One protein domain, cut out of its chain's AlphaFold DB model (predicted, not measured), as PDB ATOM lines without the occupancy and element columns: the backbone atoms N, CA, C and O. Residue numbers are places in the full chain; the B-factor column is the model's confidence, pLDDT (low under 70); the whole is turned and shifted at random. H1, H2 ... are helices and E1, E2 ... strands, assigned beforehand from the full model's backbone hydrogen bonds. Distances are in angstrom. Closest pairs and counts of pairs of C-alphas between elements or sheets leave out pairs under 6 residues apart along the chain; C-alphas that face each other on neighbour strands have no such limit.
ATOM      1  N   LEU A  30     294.717 284.789 220.721       91.75
ATOM      2  CA  LEU A  30     295.178 283.579 220.046       91.75
ATOM      3  C   LEU A  30     296.692 283.687 219.845       91.75
ATOM      4  O   LEU A  30     297.161 284.676 219.285       91.75
ATOM      5  N   ILE A  31     297.440 282.683 220.292       93.00
ATOM      6  CA  ILE A  31     298.902 282.632 220.192       93.00
ATOM      7  C   ILE A  31     299.325 281.430 219.357       93.00
ATOM      8  O   ILE A  31     298.825 280.326 219.563       93.00
ATOM      9  N   TRP A  32     300.274 281.639 218.448       94.25
ATOM     10  CA  TRP A  32     300.884 280.586 217.638       94.25
ATOM     11  C   TRP A  32     302.212 280.160 218.254       94.25
ATOM     12  O   TRP A  32     303.037 281.012 218.581       94.25
ATOM     13  N   VAL A  33     302.429 278.854 218.397       94.81
ATOM     14  CA  VAL A  33     303.683 278.301 218.921       94.81
ATOM     15  C   VAL A  33     304.227 277.250 217.963       94.81
ATOM     16  O   VAL A  33     303.530 276.287 217.637       94.81
ATOM     17  N   ALA A  34     305.471 277.430 217.516       94.44
ATOM     18  CA  ALA A  34     306.166 276.436 216.707       94.44
ATOM     19  C   ALA A  34     306.760 275.337 217.595       94.44
ATOM     20  O   ALA A  34     307.353 275.609 218.639       94.44
ATOM     21  N   PRO A 189     309.954 278.793 206.777       80.44
ATOM     22  CA  PRO A 189     309.032 279.896 207.026       80.44
ATOM     23  C   PRO A 189     308.090 279.570 208.194       80.44
ATOM     24  O   PRO A 189     307.561 278.462 208.306       80.44
ATOM     25  N   LEU A 190     307.875 280.559 209.063       84.44
ATOM     26  CA  LEU A 190     307.017 280.462 210.248       84.44
ATOM     27  C   LEU A 190     305.721 281.247 210.042       84.44
ATOM     28  O   LEU A 190     305.665 282.170 209.227       84.44
ATOM     29  N   LEU A 191     304.676 280.922 210.804       83.38
ATOM     30  CA  LEU A 191     303.474 281.748 210.850       83.38
ATOM     31  C   LEU A 191     303.806 283.104 211.489       83.38
ATOM     32  O   LEU A 191     304.684 283.219 212.349       83.38
ATOM     33  N   THR A 192     303.114 284.154 211.066       77.25
ATOM     34  CA  THR A 192     303.267 285.499 211.621       77.25
ATOM     35  C   THR A 192     302.976 285.497 213.121       77.25
ATOM     36  O   THR A 192     301.970 284.927 213.542       77.25
ATOM     37  N   SER A 193     303.826 286.160 213.912       79.69
ATOM     38  CA  SER A 193     303.686 286.234 215.377       79.69
ATOM     39  C   SER A 193     303.743 284.867 216.079       79.69
ATOM     40  O   SER A 193     303.084 284.655 217.097       79.69
ATOM     41  N   THR A 194     304.520 283.938 215.519       87.69
ATOM     42  CA  THR A 194     304.844 282.663 216.164       87.69
ATOM     43  C   THR A 194     305.892 282.855 217.246       87.69
ATOM     44  O   THR A 194     306.924 283.472 216.994       87.69
ATOM     45  N   PHE A 195     305.649 282.252 218.404       91.44
ATOM     46  CA  PHE A 195     306.624 282.118 219.480       91.44
ATOM     47  C   PHE A 195     307.288 280.746 219.448       91.44
ATOM     48  O   PHE A 195     306.698 279.754 219.003       91.44
ATOM     49  N   ARG A 196     308.509 280.681 219.964       91.88
ATOM     50  CA  ARG A 196     309.185 279.414 220.245       91.88
ATOM     51  C   ARG A 196     308.733 278.883 221.600       91.88
ATOM     52  O   ARG A 196     308.414 279.644 222.514       91.88
ATOM     53  N   ALA A 197     308.729 277.563 221.761       93.75
ATOM     54  CA  ALA A 197     308.300 276.931 223.011       93.75
ATOM     55  C   ALA A 197     309.071 277.463 224.233       93.75
ATOM     56  O   ALA A 197     308.467 277.785 225.257       93.75
ATOM     57  N   HIS A 198     310.391 277.608 224.095       92.31
ATOM     58  CA  HIS A 198     311.299 278.048 225.157       92.31
ATOM     59  C   HIS A 198     311.183 279.541 225.515       92.31
ATOM     60  O   HIS A 198     311.733 279.967 226.527       92.31
ATOM     61  N   GLU A 199     310.480 280.341 224.706       90.44
ATOM     62  CA  GLU A 199     310.187 281.751 225.006       90.44
ATOM     63  C   GLU A 199     308.994 281.892 225.960       90.44
ATOM     64  O   GLU A 199     308.859 282.905 226.646       90.44
ATOM     65  N   LEU A 200     308.123 280.878 226.009       93.94
ATOM     66  CA  LEU A 200     306.890 280.898 226.799       93.94
ATOM     67  C   LEU A 200     306.926 279.924 227.976       93.94
ATOM     68  O   LEU A 200     306.367 280.236 229.028       93.94
ATOM     69  N   LEU A 201     307.560 278.759 227.810       95.06
ATOM     70  CA  LEU A 201     307.624 277.705 228.817       95.06
ATOM     71  C   LEU A 201     309.058 277.410 229.256       95.06
ATOM     72  O   LEU A 201     309.975 277.315 228.443       95.06
ATOM     73  N   ARG A 202     309.219 277.160 230.555       94.88
ATOM     74  CA  ARG A 202     310.407 276.555 231.161       94.88
ATOM     75  C   ARG A 202     309.940 275.489 232.147       94.88
ATOM     76  O   ARG A 202     309.064 275.756 232.959       94.88
ATOM     77  N   ASP A 203     310.459 274.270 232.011       94.50
ATOM     78  CA  ASP A 203     310.106 273.120 232.861       94.50
ATOM     79  C   ASP A 203     308.596 272.802 232.913       94.50
ATOM     80  O   ASP A 203     308.072 272.285 233.894       94.50
ATOM     81  N   GLY A 204     307.876 273.100 231.824       94.06
ATOM     82  CA  GLY A 204     306.426 272.893 231.734       94.06
ATOM     83  C   GLY A 204     305.584 273.974 232.416       94.06
ATOM     84  O   GLY A 204     304.359 273.872 232.409       94.06
ATOM     85  N   GLU A 205     306.205 275.026 232.948       96.25
ATOM     86  CA  GLU A 205     305.526 276.191 233.506       96.25
ATOM     87  C   GLU A 205     305.736 277.430 232.637       96.25
ATOM     88  O   GLU A 205     306.763 277.589 231.976       96.25
ATOM     89  N   PHE A 206     304.760 278.342 232.646       95.38
ATOM     90  CA  PHE A 206     304.934 279.638 231.997       95.38
ATOM     91  C   PHE A 206     306.052 280.426 232.668       95.38
ATOM     92  O   PHE A 206     306.024 280.621 233.887       95.38
ATOM     93  N   ILE A 207     306.988 280.920 231.856       93.19
ATOM     94  CA  ILE A 207     308.117 281.719 232.327       93.19
ATOM     95  C   ILE A 207     307.576 282.924 233.089       93.19
ATOM     96  O   ILE A 207     306.781 283.711 232.569       93.19
ATOM     97  N   HIS A 208     308.002 283.060 234.344       89.38
ATOM     98  CA  HIS A 208     307.644 284.227 235.127       89.38
ATOM     99  C   HIS A 208     308.391 285.433 234.557       89.38
ATOM    100  O   HIS A 208     309.620 285.375 234.429       89.38
ATOM    101  N   PRO A 209     307.691 286.516 234.200       82.06
ATOM    102  CA  PRO A 209     308.375 287.701 233.733       82.06
ATOM    103  C   PRO A 209     309.290 288.230 234.833       82.06
ATOM    104  O   PRO A 209     308.866 288.445 235.969       82.06
ATOM    105  N   ARG A 210     310.565 288.427 234.501       78.31
ATOM    106  CA  ARG A 210     311.532 289.020 235.419       78.31
ATOM    107  C   ARG A 210     311.453 290.531 235.283       78.31
ATOM    108  O   ARG A 210     311.901 291.082 234.285       78.31
ATOM    109  N   VAL A 211     310.884 291.175 236.291       71.12
ATOM    110  CA  VAL A 211     310.700 292.627 236.329       71.12
ATOM    111  C   VAL A 211     311.629 293.151 237.414       71.12
ATOM    112  O   VAL A 211     311.434 292.793 238.575       71.12
ATOM    113  N   PRO A 212     312.682 293.909 237.070       72.62
ATOM    114  CA  PRO A 212     313.477 294.603 238.073       72.62
ATOM    115  C   PRO A 212     312.610 295.582 238.872       72.62
ATOM    116  O   PRO A 212     311.693 296.195 238.318       72.62
ATOM    117  N   ASP A 213     312.912 295.741 240.159       73.69
ATOM    118  CA  ASP A 213     312.201 296.685 241.020       73.69
ATOM    119  C   ASP A 213     312.266 298.110 240.443       73.69
ATOM    120  O   ASP A 213     313.306 298.552 239.953       73.69
ATOM    121  N   GLY A 214     311.142 298.830 240.493       68.25
ATOM    122  CA  GLY A 214     311.038 300.214 240.012       68.25
ATOM    123  C   GLY A 214     310.741 300.380 238.517       68.25
ATOM    124  O   GLY A 214     310.573 301.510 238.066       68.25
ATOM    125  N   ILE A 215     310.621 299.294 237.746       59.47
ATOM    126  CA  ILE A 215     310.307 299.357 236.312       59.47
ATOM    127  C   ILE A 215     308.817 299.079 236.063       59.47
ATOM    128  O   ILE A 215     308.262 298.082 236.524       59.47
ATOM    129  N   SER A 216     308.158 299.955 235.299       56.59
ATOM    130  CA  SER A 216     306.752 299.783 234.918       56.59
ATOM    131  C   SER A 216     306.557 298.568 234.002       56.59
ATOM    132  O   SER A 216     307.133 298.478 232.917       56.59
ATOM    133  N   LEU A 217     305.666 297.663 234.421       54.84
ATOM    134  CA  LEU A 217     305.261 296.433 233.717       54.84
ATOM    135  C   LEU A 217     304.643 296.664 232.335       54.84
ATOM    136  O   LEU A 217     304.446 295.718 231.574       54.84
ATOM    137  N   ARG A 218     304.294 297.911 232.022       52.81
ATOM    138  CA  ARG A 218     303.653 298.267 230.763       52.81
ATOM    139  C   ARG A 218     304.612 298.179 229.561       52.81
ATOM    140  O   ARG A 218     304.111 298.084 228.450       52.81
ATOM    141  N   ASN A 219     305.932 298.124 229.787       52.75
ATOM    142  CA  ASN A 219     306.931 298.553 228.793       52.75
ATOM    143  C   ASN A 219     307.960 297.494 228.352       52.75
ATOM    144  O   ASN A 219     308.980 297.846 227.762       52.75
ATOM    145  N   PHE A 220     307.768 296.219 228.680       53.84
ATOM    146  CA  PHE A 220     308.709 295.179 228.269       53.84
ATOM    147  C   PHE A 220     307.926 293.942 227.838       53.84
ATOM    148  O   PHE A 220     306.923 293.615 228.472       53.84
ATOM    149  N   GLY A 221     308.424 293.182 226.855       54.50
ATOM    150  CA  GLY A 221     307.875 291.896 226.368       54.50
ATOM    151  C   GLY A 221     307.563 290.817 227.433       54.50
ATOM    152  O   GLY A 221     307.096 289.730 227.115       54.50
ATOM    153  N   ILE A 222     307.748 291.145 228.710       63.19
ATOM    154  CA  ILE A 222     307.109 290.622 229.925       63.19
ATOM    155  C   ILE A 222     305.593 290.394 229.775       63.19
ATOM    156  O   ILE A 222     305.058 289.464 230.384       63.19
ATOM    157  N   GLN A 223     304.888 291.176 228.950       71.00
ATOM    158  CA  GLN A 223     303.463 290.932 228.704       71.00
ATOM    159  C   GLN A 223     303.202 289.637 227.938       71.00
ATOM    160  O   GLN A 223     302.134 289.058 228.106       71.00
ATOM    161  N   VAL A 224     304.146 289.151 227.130       84.19
ATOM    162  CA  VAL A 224     303.905 288.000 226.255       84.19
ATOM    163  C   VAL A 224     303.615 286.724 227.059       84.19
ATOM    164  O   VAL A 224     302.558 286.131 226.829       84.19
ATOM    165  N   PRO A 225     304.442 286.309 228.047       86.38
ATOM    166  CA  PRO A 225     304.110 285.154 228.879       86.38
ATOM    167  C   PRO A 225     302.797 285.330 229.646       86.38
ATOM    168  O   PRO A 225     302.015 284.386 229.739       86.38
ATOM    169  N   ILE A 226     302.508 286.539 230.149       88.06
ATOM    170  CA  ILE A 226     301.244 286.837 230.841       88.06
ATOM    171  C   ILE A 226     300.064 286.665 229.880       88.06
ATOM    172  O   ILE A 226     299.105 285.962 230.197       88.06
ATOM    173  N   TYR A 227     300.147 287.257 228.692       88.50
ATOM    174  CA  TYR A 227     299.128 287.186 227.655       88.50
ATOM    175  C   TYR A 227     298.894 285.747 227.194       88.50
ATOM    176  O   TYR A 227     297.747 285.353 226.979       88.50
ATOM    177  N   ALA A 228     299.945 284.924 227.143       93.00
ATOM    178  CA  ALA A 228     299.832 283.501 226.849       93.00
ATOM    179  C   ALA A 228     299.020 282.728 227.887       93.00
ATOM    180  O   ALA A 228     298.244 281.848 227.522       93.00
ATOM    181  N   THR A 229     299.087 283.113 229.164       93.00
ATOM    182  CA  THR A 229     298.219 282.514 230.195       93.00
ATOM    183  C   THR A 229     296.733 282.878 230.031       93.00
ATOM    184  O   THR A 229     295.863 282.221 230.618       93.00
ATOM    185  N   LEU A 230     296.436 283.924 229.252       91.88
ATOM    186  CA  LEU A 230     295.105 284.486 229.006       91.88
ATOM    187  C   LEU A 230     294.654 284.330 227.539       91.88
ATOM    188  O   LEU A 230     293.784 285.072 227.079       91.88
ATOM    189  N   SER A 231     295.247 283.399 226.790       93.50
ATOM    190  CA  SER A 231     294.973 283.213 225.361       93.50
ATOM    191  C   SER A 231     294.735 281.752 225.016       93.50
ATOM    192  O   SER A 231     295.214 280.849 225.700       93.50
ATOM    193  N   ASP A 232     294.008 281.514 223.925       95.12
ATOM    194  CA  ASP A 232     294.049 280.210 223.275       95.12
ATOM    195  C   ASP A 232     295.404 280.029 222.588       95.12
ATOM    196  O   ASP A 232     295.947 280.972 222.009       95.12
ATOM    197  N   ILE A 233     295.944 278.816 222.634       95.75
ATOM    198  CA  ILE A 233     297.253 278.497 222.064       95.75
ATOM    199  C   ILE A 233     297.072 277.517 220.912       95.75
ATOM    200  O   ILE A 233     296.385 276.507 221.049       95.75
ATOM    201  N   VAL A 234     297.703 277.793 219.776       96.31
ATOM    202  CA  VAL A 234     297.783 276.896 218.623       96.31
ATOM    203  C   VAL A 234     299.229 276.464 218.446       96.31
ATOM    204  O   VAL A 234     300.080 277.254 218.044       96.31
ATOM    205  N   VAL A 235     299.499 275.197 218.735       96.12
ATOM    206  CA  VAL A 235     300.796 274.569 218.489       96.12
ATOM    207  C   VAL A 235     300.817 274.012 217.071       96.12
ATOM    208  O   VAL A 235     299.859 273.368 216.644       96.12
ATOM    209  N   TYR A 236     301.895 274.241 216.328       95.62
ATOM    210  CA  TYR A 236     302.048 273.703 214.980       95.62
ATOM    211  C   TYR A 236     303.485 273.245 214.708       95.62
ATOM    212  O   TYR A 236     304.433 273.738 215.313       95.62
ATOM    213  N   SER A 237     303.643 272.307 213.772       94.31
ATOM    214  CA  SER A 237     304.937 271.942 213.186       94.31
ATOM    215  C   SER A 237     304.869 272.160 211.672       94.31
ATOM    216  O   SER A 237     303.847 271.829 211.064       94.31
ATOM    217  N   PRO A 238     305.932 272.663 211.013       91.56
ATOM    218  CA  PRO A 238     306.008 272.707 209.550       91.56
ATOM    219  C   PRO A 238     305.811 271.331 208.889       91.56
ATOM    220  O   PRO A 238     305.371 271.249 207.742       91.56
ATOM    221  N   LYS A 239     306.096 270.244 209.619       92.06
ATOM    222  CA  LYS A 239     305.898 268.855 209.177       92.06
ATOM    223  C   LYS A 239     304.447 268.365 209.381       92.06
ATOM    224  O   LYS A 239     304.124 267.239 209.011       92.06
ATOM    225  N   GLY A 240     303.553 269.200 209.921       92.31
ATOM    226  CA  GLY A 240     302.147 268.885 210.180       92.31
ATOM    227  C   GLY A 240     301.926 268.185 211.525       92.31
ATOM    228  O   GLY A 240     302.368 268.660 212.567       92.31
ATOM    229  N   ASN A 241     301.213 267.053 211.520       92.50
ATOM    230  CA  ASN A 241     300.911 266.279 212.732       92.50
ATOM    231  C   ASN A 241     302.131 265.480 213.226       92.50
ATOM    232  O   ASN A 241     302.215 264.279 212.966       92.50
ATOM    233  N   THR A 242     303.051 266.112 213.955       93.62
ATOM    234  CA  THR A 242     304.192 265.418 214.579       93.62
ATOM    235  C   THR A 242     303.925 265.060 216.037       93.62
ATOM    236  O   THR A 242     303.144 265.721 216.727       93.62
ATOM    237  N   ARG A 243     304.574 263.997 216.534       93.69
ATOM    238  CA  ARG A 243     304.478 263.591 217.947       93.69
ATOM    239  C   ARG A 243     304.996 264.695 218.875       93.69
ATOM    240  O   ARG A 243     304.392 264.913 219.924       93.69
ATOM    241  N   ALA A 244     306.047 265.406 218.464       93.19
ATOM    242  CA  ALA A 244     306.594 266.545 219.193       93.19
ATOM    243  C   ALA A 244     305.559 267.667 219.365       93.19
ATOM    244  O   ALA A 244     305.337 268.120 220.487       93.19
ATOM    245  N   ALA A 245     304.825 268.029 218.302       94.69
ATOM    246  CA  ALA A 245     303.783 269.054 218.382       94.69
ATOM    247  C   ALA A 245     302.666 268.680 219.377       94.69
ATOM    248  O   ALA A 245     302.202 269.527 220.141       94.69
ATOM    249  N   PHE A 246     302.261 267.405 219.424       95.81
ATOM    250  CA  PHE A 246     301.295 266.920 220.418       95.81
ATOM    251  C   PHE A 246     301.853 266.939 221.845       95.81
ATOM    252  O   PHE A 246     301.159 267.389 222.756       95.81
ATOM    253  N   ALA A 247     303.095 266.490 222.043       95.25
ATOM    254  CA  ALA A 247     303.746 266.519 223.349       95.25
ATOM    255  C   ALA A 247     303.901 267.960 223.867       95.25
ATOM    256  O   ALA A 247     303.643 268.238 225.038       95.25
ATOM    257  N   LEU A 248     304.257 268.900 222.988       95.69
ATOM    258  CA  LEU A 248     304.345 270.318 223.313       95.69
ATOM    259  C   LEU A 248     302.973 270.911 223.661       95.69
ATOM    260  O   LEU A 248     302.843 271.620 224.658       95.69
ATOM    261  N   ALA A 249     301.931 270.584 222.894       96.56
ATOM    262  CA  ALA A 249     300.566 271.003 223.203       96.56
ATOM    263  C   ALA A 249     300.082 270.474 224.560       96.56
ATOM    264  O   ALA A 249     299.422 271.199 225.303       96.56
ATOM    265  N   GLU A 250     300.452 269.245 224.927       96.75
ATOM    266  CA  GLU A 250     300.152 268.694 226.248       96.75
ATOM    267  C   GLU A 250     300.860 269.474 227.369       96.75
ATOM    268  O   GLU A 250     300.231 269.786 228.384       96.75
ATOM    269  N   LYS A 251     302.129 269.868 227.174       96.81
ATOM    270  CA  LYS A 251     302.856 270.740 228.119       96.81
ATOM    271  C   LYS A 251     302.129 272.077 228.312       96.81
ATOM    272  O   LYS A 251     301.843 272.453 229.447       96.81
ATOM    273  N   PHE A 252     301.756 272.759 227.224       97.00
ATOM    274  CA  PHE A 252     300.999 274.017 227.301       97.00
ATOM    275  C   PHE A 252     299.638 273.850 227.971       97.00
ATOM    276  O   PHE A 252     299.222 274.723 228.732       97.00
ATOM    277  N   LYS A 253     298.948 272.730 227.728       96.12
ATOM    278  CA  LYS A 253     297.660 272.452 228.364       96.12
ATOM    279  C   LYS A 253     297.801 272.397 229.884       96.12
ATOM    280  O   LYS A 253     297.086 273.111 230.582       96.12
ATOM    281  N   ARG A 254     298.759 271.611 230.385       96.31
ATOM    282  CA  ARG A 254     299.039 271.502 231.827       96.31
ATOM    283  C   ARG A 254     299.418 272.862 232.422       96.31
ATOM    284  O   ARG A 254     298.922 273.222 233.488       96.31
ATOM    285  N   ALA A 255     300.231 273.646 231.711       95.94
ATOM    286  CA  ALA A 255     300.624 274.988 232.138       95.94
ATOM    287  C   ALA A 255     299.423 275.950 232.245       95.94
ATOM    288  O   ALA A 255     299.307 276.696 233.221       95.94
ATOM    289  N   ILE A 256     298.507 275.928 231.266       94.44
ATOM    290  CA  ILE A 256     297.282 276.743 231.272       94.44
ATOM    291  C   ILE A 256     296.363 276.337 232.417       94.44
ATOM    292  O   ILE A 256     295.866 277.216 233.120       94.44
ATOM    293  N   GLU A 257     296.150 275.037 232.620       92.88
ATOM    294  CA  GLU A 257     295.309 274.514 233.700       92.88
ATOM    295  C   GLU A 257     295.887 274.879 235.073       92.88
ATOM    296  O   GLU A 257     295.156 275.375 235.928       92.88
ATOM    297  N   SER A 258     297.207 274.760 235.255       93.31
ATOM    298  CA  SER A 258     297.904 275.205 236.469       93.31
ATOM    299  C   SER A 258     297.715 276.709 236.719       93.31
ATOM    300  O   SER A 258     297.302 277.127 237.804       93.31
ATOM    301  N   LYS A 259     297.895 277.555 235.692       92.50
ATOM    302  CA  LYS A 259     297.634 279.003 235.800       92.50
ATOM    303  C   LYS A 259     296.162 279.336 236.006       92.50
ATOM    304  O   LYS A 259     295.856 280.366 236.599       92.50
ATOM    305  N   ALA A 260     295.241 278.541 235.473       89.81
ATOM    306  CA  ALA A 260     293.811 278.706 235.709       89.81
ATOM    307  C   ALA A 260     293.457 278.370 237.162       89.81
ATOM    308  O   ALA A 260     292.740 279.143 237.781       89.81
ATOM    309  N   ALA A 261     294.025 277.303 237.728       90.31
ATOM    310  CA  ALA A 261     293.843 276.937 239.131       90.31
ATOM    311  C   ALA A 261     294.438 277.972 240.103       90.31
ATOM    312  O   ALA A 261     293.886 278.204 241.174       90.31
ATOM    313  N   ALA A 262     295.549 278.616 239.726       90.62
ATOM    314  CA  ALA A 262     296.157 279.693 240.510       90.62
ATOM    315  C   ALA A 262     295.359 281.011 240.464       90.62
ATOM    316  O   ALA A 262     295.495 281.849 241.357       90.62
ATOM    317  N   ARG A 263     294.541 281.225 239.424       87.50
ATOM    318  CA  ARG A 263     293.616 282.362 239.357       87.50
ATOM    319  C   ARG A 263     292.448 282.070 240.298       87.50
ATOM    320  O   ARG A 263     291.912 280.969 240.291       87.50
ATOM    321  N   ALA A 264     292.080 283.053 241.121       74.56
ATOM    322  CA  ALA A 264     290.991 282.922 242.085       74.56
ATOM    323  C   ALA A 264     289.731 282.297 241.437       74.56
ATOM    324  O   ALA A 264     289.438 282.596 240.275       74.56
ATOM    325  N   PRO A 265     288.974 281.464 242.174       72.62
ATOM    326  CA  PRO A 265     287.893 280.633 241.626       72.62
ATOM    327  C   PRO A 265     286.751 281.422 240.966       72.62
ATOM    328  O   PRO A 265     285.935 280.846 240.249       72.62
ATOM    329  N   ASP A 266     286.700 282.737 241.177       72.38
ATOM    330  CA  ASP A 266     285.590 283.595 240.774       72.38
ATOM    331  C   ASP A 266     285.549 283.918 239.267       72.38
ATOM    332  O   ASP A 266     284.543 284.441 238.788       72.38
ATOM    333  N   VAL A 267     286.595 283.597 238.487       66.44
ATOM    334  CA  VAL A 267     286.624 283.875 237.033       66.44
ATOM    335  C   VAL A 267     287.033 282.634 236.221       66.44
ATOM    336  O   VAL A 267     288.178 282.519 235.774       66.44
ATOM    337  N   PRO A 268     286.099 281.698 235.971       70.12
ATOM    338  CA  PRO A 268     286.360 280.454 235.249       70.12
ATOM    339  C   PRO A 268     286.373 280.674 233.727       70.12
ATOM    340  O   PRO A 268     285.526 280.159 232.994       70.12
ATOM    341  N   VAL A 269     287.322 281.458 233.217       83.25
ATOM    342  CA  VAL A 269     287.560 281.517 231.767       83.25
ATOM    343  C   VAL A 269     288.514 280.390 231.394       83.25
ATOM    344  O   VAL A 269     289.700 280.431 231.712       83.25
ATOM    345  N   ALA A 270     287.984 279.382 230.707       88.69
ATOM    346  CA  ALA A 270     288.779 278.291 230.164       88.69
ATOM    347  C   ALA A 270     289.450 278.694 228.841       88.69
ATOM    348  O   ALA A 270     288.780 279.133 227.894       88.69
ATOM    349  N   TYR A 271     290.762 278.484 228.772       91.81
ATOM    350  CA  TYR A 271     291.589 278.678 227.583       91.81
ATOM    351  C   TYR A 271     291.967 277.320 226.992       91.81
ATOM    352  O   TYR A 271     292.189 276.361 227.727       91.81
ATOM    353  N   ASN A 272     291.982 277.229 225.667       94.81
ATOM    354  CA  ASN A 272     292.159 275.975 224.946       94.81
ATOM    355  C   ASN A 272     293.546 275.905 224.310       94.81
ATOM    356  O   ASN A 272     294.101 276.918 223.883       94.81
ATOM    357  N   VAL A 273     294.046 274.680 224.163       96.25
ATOM    358  CA  VAL A 273     295.230 274.386 223.354       96.25
ATOM    359  C   VAL A 273     294.816 273.549 222.152       96.25
ATOM    360  O   VAL A 273     294.140 272.528 222.294       96.25
ATOM    361  N   PHE A 274     295.217 273.988 220.966       96.44
ATOM    362  CA  PHE A 274     294.947 273.351 219.684       96.44
ATOM    363  C   PHE A 274     296.253 272.894 219.038       96.44
ATOM    364  O   PHE A 274     297.292 273.521 219.225       96.44
ATOM    365  N   VAL A 275     296.183 271.833 218.234       95.94
ATOM    366  CA  VAL A 275     297.286 271.406 217.366       95.94
ATOM    367  C   VAL A 275     296.869 271.627 215.919       95.94
ATOM    368  O   VAL A 275     295.852 271.091 215.470       95.94
ATOM    369  N   LEU A 276     297.630 272.432 215.184       95.19
ATOM    370  CA  LEU A 276     297.405 272.638 213.763       95.19
ATOM    371  C   LEU A 276     297.977 271.457 212.980       95.19
ATOM    372  O   LEU A 276     299.180 271.224 212.970       95.19
ATOM    373  N   SER A 277     297.102 270.738 212.282       95.06
ATOM    374  CA  SER A 277     297.486 269.542 211.533       95.06
ATOM    375  C   SER A 277     298.047 269.794 210.136       95.06
ATOM    376  O   SER A 277     298.421 268.833 209.467       95.06
ATOM    377  N   ALA A 278     298.025 271.045 209.675       93.69
ATOM    378  CA  ALA A 278     298.440 271.408 208.328       93.69
ATOM    379  C   ALA A 278     299.964 271.361 208.198       93.69
ATOM    380  O   ALA A 278     300.690 271.883 209.041       93.69
ATOM    381  N   THR A 279     300.432 270.745 207.122       92.88
ATOM    382  CA  THR A 279     301.835 270.783 206.703       92.88
ATOM    383  C   THR A 279     302.190 272.156 206.133       92.88
ATOM    384  O   THR A 279     301.313 272.931 205.748       92.88
ATOM    385  N   LEU A 280     303.483 272.472 206.036       89.69
ATOM    386  CA  LEU A 280     303.930 273.745 205.476       89.69
ATOM    387  C   LEU A 280     303.406 274.011 204.051       89.69
ATOM    388  O   LEU A 280     302.892 275.108 203.841       89.69
ATOM    389  N   PRO A 281     303.448 273.064 203.093       91.56
ATOM    390  CA  PRO A 281     302.854 273.285 201.773       91.56
ATOM    391  C   PRO A 281     301.359 273.622 201.845       91.56
ATOM    392  O   PRO A 281     300.909 274.571 201.210       91.56
ATOM    393  N   GLU A 282     300.595 272.922 202.690       93.75
ATOM    394  CA  GLU A 282     299.167 273.205 202.877       93.75
ATOM    395  C   GLU A 282     298.930 274.594 203.490       93.75
ATOM    396  O   GLU A 282     297.997 275.289 203.087       93.75
ATOM    397  N   MET A 283     299.772 275.015 204.441       91.00
ATOM    398  CA  MET A 283     299.724 276.365 205.010       91.00
ATOM    399  C   MET A 283     300.069 277.430 203.966       91.00
ATOM    400  O   MET A 283     299.423 278.472 203.945       91.00
ATOM    401  N   VAL A 284     301.047 277.183 203.091       89.44
ATOM    402  CA  VAL A 284     301.408 278.096 201.990       89.44
ATOM    403  C   VAL A 284     300.237 278.266 201.030       89.44
ATOM    404  O   VAL A 284     299.900 279.395 200.674       89.44
ATOM    405  N   ASP A 285     299.575 277.168 200.679       89.56
ATOM    406  CA  ASP A 285     298.459 277.181 199.739       89.56
ATOM    407  C   ASP A 285     297.196 277.818 200.338       89.56
ATOM    408  O   ASP A 285     296.500 278.589 199.674       89.56
ATOM    409  N   CYS A 286     296.878 277.504 201.598       90.38
ATOM    410  CA  CYS A 286     295.613 277.901 202.225       90.38
ATOM    411  C   CYS A 286     295.704 279.205 203.028       90.38
ATOM    412  O   CYS A 286     294.716 279.932 203.132       90.38
ATOM    413  N   LEU A 287     296.867 279.498 203.614       86.75
ATOM    414  CA  LEU A 287     297.110 280.626 204.521       86.75
ATOM    415  C   LEU A 287     298.306 281.501 204.081       86.75
ATOM    416  O   LEU A 287     299.108 281.908 204.926       86.75
ATOM    417  N   PRO A 288     298.424 281.889 202.794       85.06
ATOM    418  CA  PRO A 288     299.591 282.629 202.303       85.06
ATOM    419  C   PRO A 288     299.781 284.004 202.966       85.06
ATOM    420  O   PRO A 288     300.872 284.562 202.925       85.06
ATOM    421  N   HIS A 289     298.725 284.565 203.562       81.69
ATOM    422  CA  HIS A 289     298.736 285.861 204.247       81.69
ATOM    423  C   HIS A 289     299.158 285.778 205.724       81.69
ATOM    424  O   HIS A 289     299.463 286.812 206.312       81.69
ATOM    425  N   LEU A 290     299.166 284.574 206.315       81.12
ATOM    426  CA  LEU A 290     299.578 284.322 207.704       81.12
ATOM    427  C   LEU A 290     300.986 283.741 207.813       81.12
ATOM    428  O   LEU A 290     301.448 283.474 208.918       81.12
ATOM    429  N   LEU A 291     301.677 283.520 206.699       82.56
ATOM    430  CA  LEU A 291     303.060 283.065 206.713       82.56
ATOM    431  C   LEU A 291     303.998 284.263 206.650       82.56
ATOM    432  O   LEU A 291     303.918 285.095 205.744       82.56
ATOM    433  N   SER A 292     304.905 284.328 207.620       71.38
ATOM    434  CA  SER A 292     306.032 285.242 207.576       71.38
ATOM    435  C   SER A 292     306.951 284.784 206.456       71.38
ATOM    436  O   SER A 292     307.484 283.670 206.478       71.38
ATOM    437  N   ARG A 293     307.126 285.639 205.450       67.75
ATOM    438  CA  ARG A 293     308.142 285.411 204.431       67.75
ATOM    439  C   ARG A 293     309.480 285.683 205.098       67.75
ATOM    440  O   ARG A 293     309.772 286.815 205.471       67.75
ATOM    441  N   VAL A 294     310.256 284.626 205.311       59.59
ATOM    442  CA  VAL A 294     311.692 284.780 205.519       59.59
ATOM    443  C   VAL A 294     312.194 285.216 204.154       59.59
ATOM    444  O   VAL A 294     312.354 284.379 203.267       59.59
ATOM    445  N   ASP A 295     312.285 286.528 203.937       58.53
ATOM    446  CA  ASP A 295     312.942 287.054 202.752       58.53
ATOM    447  C   ASP A 295     314.343 286.453 202.782       58.53
ATOM    448  O   ASP A 295     315.149 286.762 203.661       58.53
ATOM    449  N   ILE A 324     302.237 292.262 212.291       56.41
ATOM    450  CA  ILE A 324     302.388 293.144 213.440       56.41
ATOM    451  C   ILE A 324     303.538 292.550 214.255       56.41
ATOM    452  O   ILE A 324     303.359 291.600 215.018       56.41
ATOM    453  N   ASN A 325     304.748 293.056 214.032       62.28
ATOM    454  CA  ASN A 325     305.868 292.777 214.914       62.28
ATOM    455  C   ASN A 325     305.536 293.461 216.240       62.28
ATOM    456  O   ASN A 325     305.595 294.682 216.329       62.28
ATOM    457  N   PHE A 326     305.109 292.682 217.234       60.00
ATOM    458  CA  PHE A 326     304.694 293.217 218.528       60.00
ATOM    459  C   PHE A 326     305.810 294.012 219.197       60.00
ATOM    460  O   PHE A 326     305.516 295.064 219.739       60.00
ATOM    461  N   GLY A 327     307.072 293.592 219.067       59.50
ATOM    462  CA  GLY A 327     308.207 294.361 219.578       59.50
ATOM    463  C   GLY A 327     308.405 295.685 218.837       59.50
ATOM    464  O   GLY A 327     308.686 296.699 219.460       59.50
ATOM    465  N   GLN A 328     308.203 295.711 217.515       64.19
ATOM    466  CA  GLN A 328     308.249 296.955 216.738       64.19
ATOM    467  C   GLN A 328     307.062 297.868 217.062       64.19
ATOM    468  O   GLN A 328     307.254 299.056 217.261       64.19
ATOM    469  N   ARG A 329     305.849 297.317 217.159       69.00
ATOM    470  CA  ARG A 329     304.647 298.064 217.534       69.00
ATOM    471  C   ARG A 329     304.756 298.616 218.950       69.00
ATOM    472  O   ARG A 329     304.398 299.761 219.157       69.00
ATOM    473  N   GLU A 330     305.253 297.825 219.894       65.50
ATOM    474  CA  GLU A 330     305.537 298.259 221.264       65.50
ATOM    475  C   GLU A 330     306.608 299.346 221.261       65.50
ATOM    476  O   GLU A 330     306.423 300.372 221.897       65.50
ATOM    477  N   LYS A 331     307.688 299.187 220.485       61.94
ATOM    478  CA  LYS A 331     308.709 300.227 220.309       61.94
ATOM    479  C   LYS A 331     308.130 301.518 219.725       61.94
ATOM    480  O   LYS A 331     308.522 302.596 220.155       61.94
TER     481      LYS A 331
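AT A GLANCE: This is residues 30 to 34, 189 to 295 and 324 to 331 of the 504 residues of an uncharacterized protein of Bondarzewia mesenterica (UniProt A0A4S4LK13). A small, twisted wall of four parallel strands has one long helix, H3, laid over one face along E3 and E4, while the short helices H1 and H2 meet each other near E1. H4 lies beyond the end of the sheet where E4 finishes, H5 is a separate piece away from the sheet, and residues 261 to 267 stick out past the body at the far end of H3. The printed part has 120 residues, with five named helices and four named strands in the order E1 E2 H1 H2 E3 H3 E4 H4 H5; the sheet's order is E2 E1 E3 E4. The class is mixed, helices and strands, and the whole is compact, with a radius of gyration of the C-alphas of 15.5 A and spans of 46 by 33 by 25 A.

HOW THE PARTS SIT: Begin at E1, residues 30 to 34, an inner strand. Its parallel neighbour at 51 degrees is the edge strand E2, residues 194 to 196, with N 195 and O 32 2.9 A apart. H1, residues 197 to 200, only grazes the sheet. It touches H2, residues 223 to 229, where the closest C-alphas, Leu 200 and Pro 225, are 5.5 A apart. E3, residues 231 to 236, is parallel to E1 at 28 degrees, with N 31 and O 232 2.8 A apart. E2, H1 H2 and E3 form a split strand-helix-strand unit, two strands of one sheet with helices between them along the chain and E1 between them in the sheet, its crossover right-handed. H3, residues 243 to 262, is on the sheet at a height of 9.5 A, over E3 and E4, the latter residues 273 to 276; it runs along the strands, at 3 degrees to E3 on the local plane. Its closest C-alphas to E3 are Ala 249 and Val 235, 5.9 A apart. E3, H3 and E4 form a right-handed strand-helix-strand unit, parallel neighbours with a helix between; N 274 and O 233 are 2.8 A apart. H2 and H3, on one face of the sheet, make two layers with it. H4, residues 280 to 286, and H5, residues 326 to 331, are not on the sheet and are apart. Every O i to N i+4 pair is within hydrogen-bond range in H2, H3, H4 and H5; H1 is too short for one.

IN THESE COORDINATES: Find C-alpha 30 at (295.178, 283.579, 220.046), where E1 begins its 13.5 A. E3 spans 15.8 A. H3 runs 28.9 A from C-alpha 243 at (304.478, 263.591, 217.947). H5 ends at C-alpha 331, (308.709, 300.227, 220.309).

THE WHOLE: The two C-alphas farthest apart, Gly 214 and Asp 285, are 48.1 A apart. Residues 35 to 188 and 296 to 323 are not printed; the C-alphas across these cuts are 10.7 A and 16.2 A apart. The link from H1 to H2 is long, 22 residues. The mean pLDDT of the printed part is 84.6; residues 214 to 222, 267, 293 to 295 and 324 to 331 are under 70.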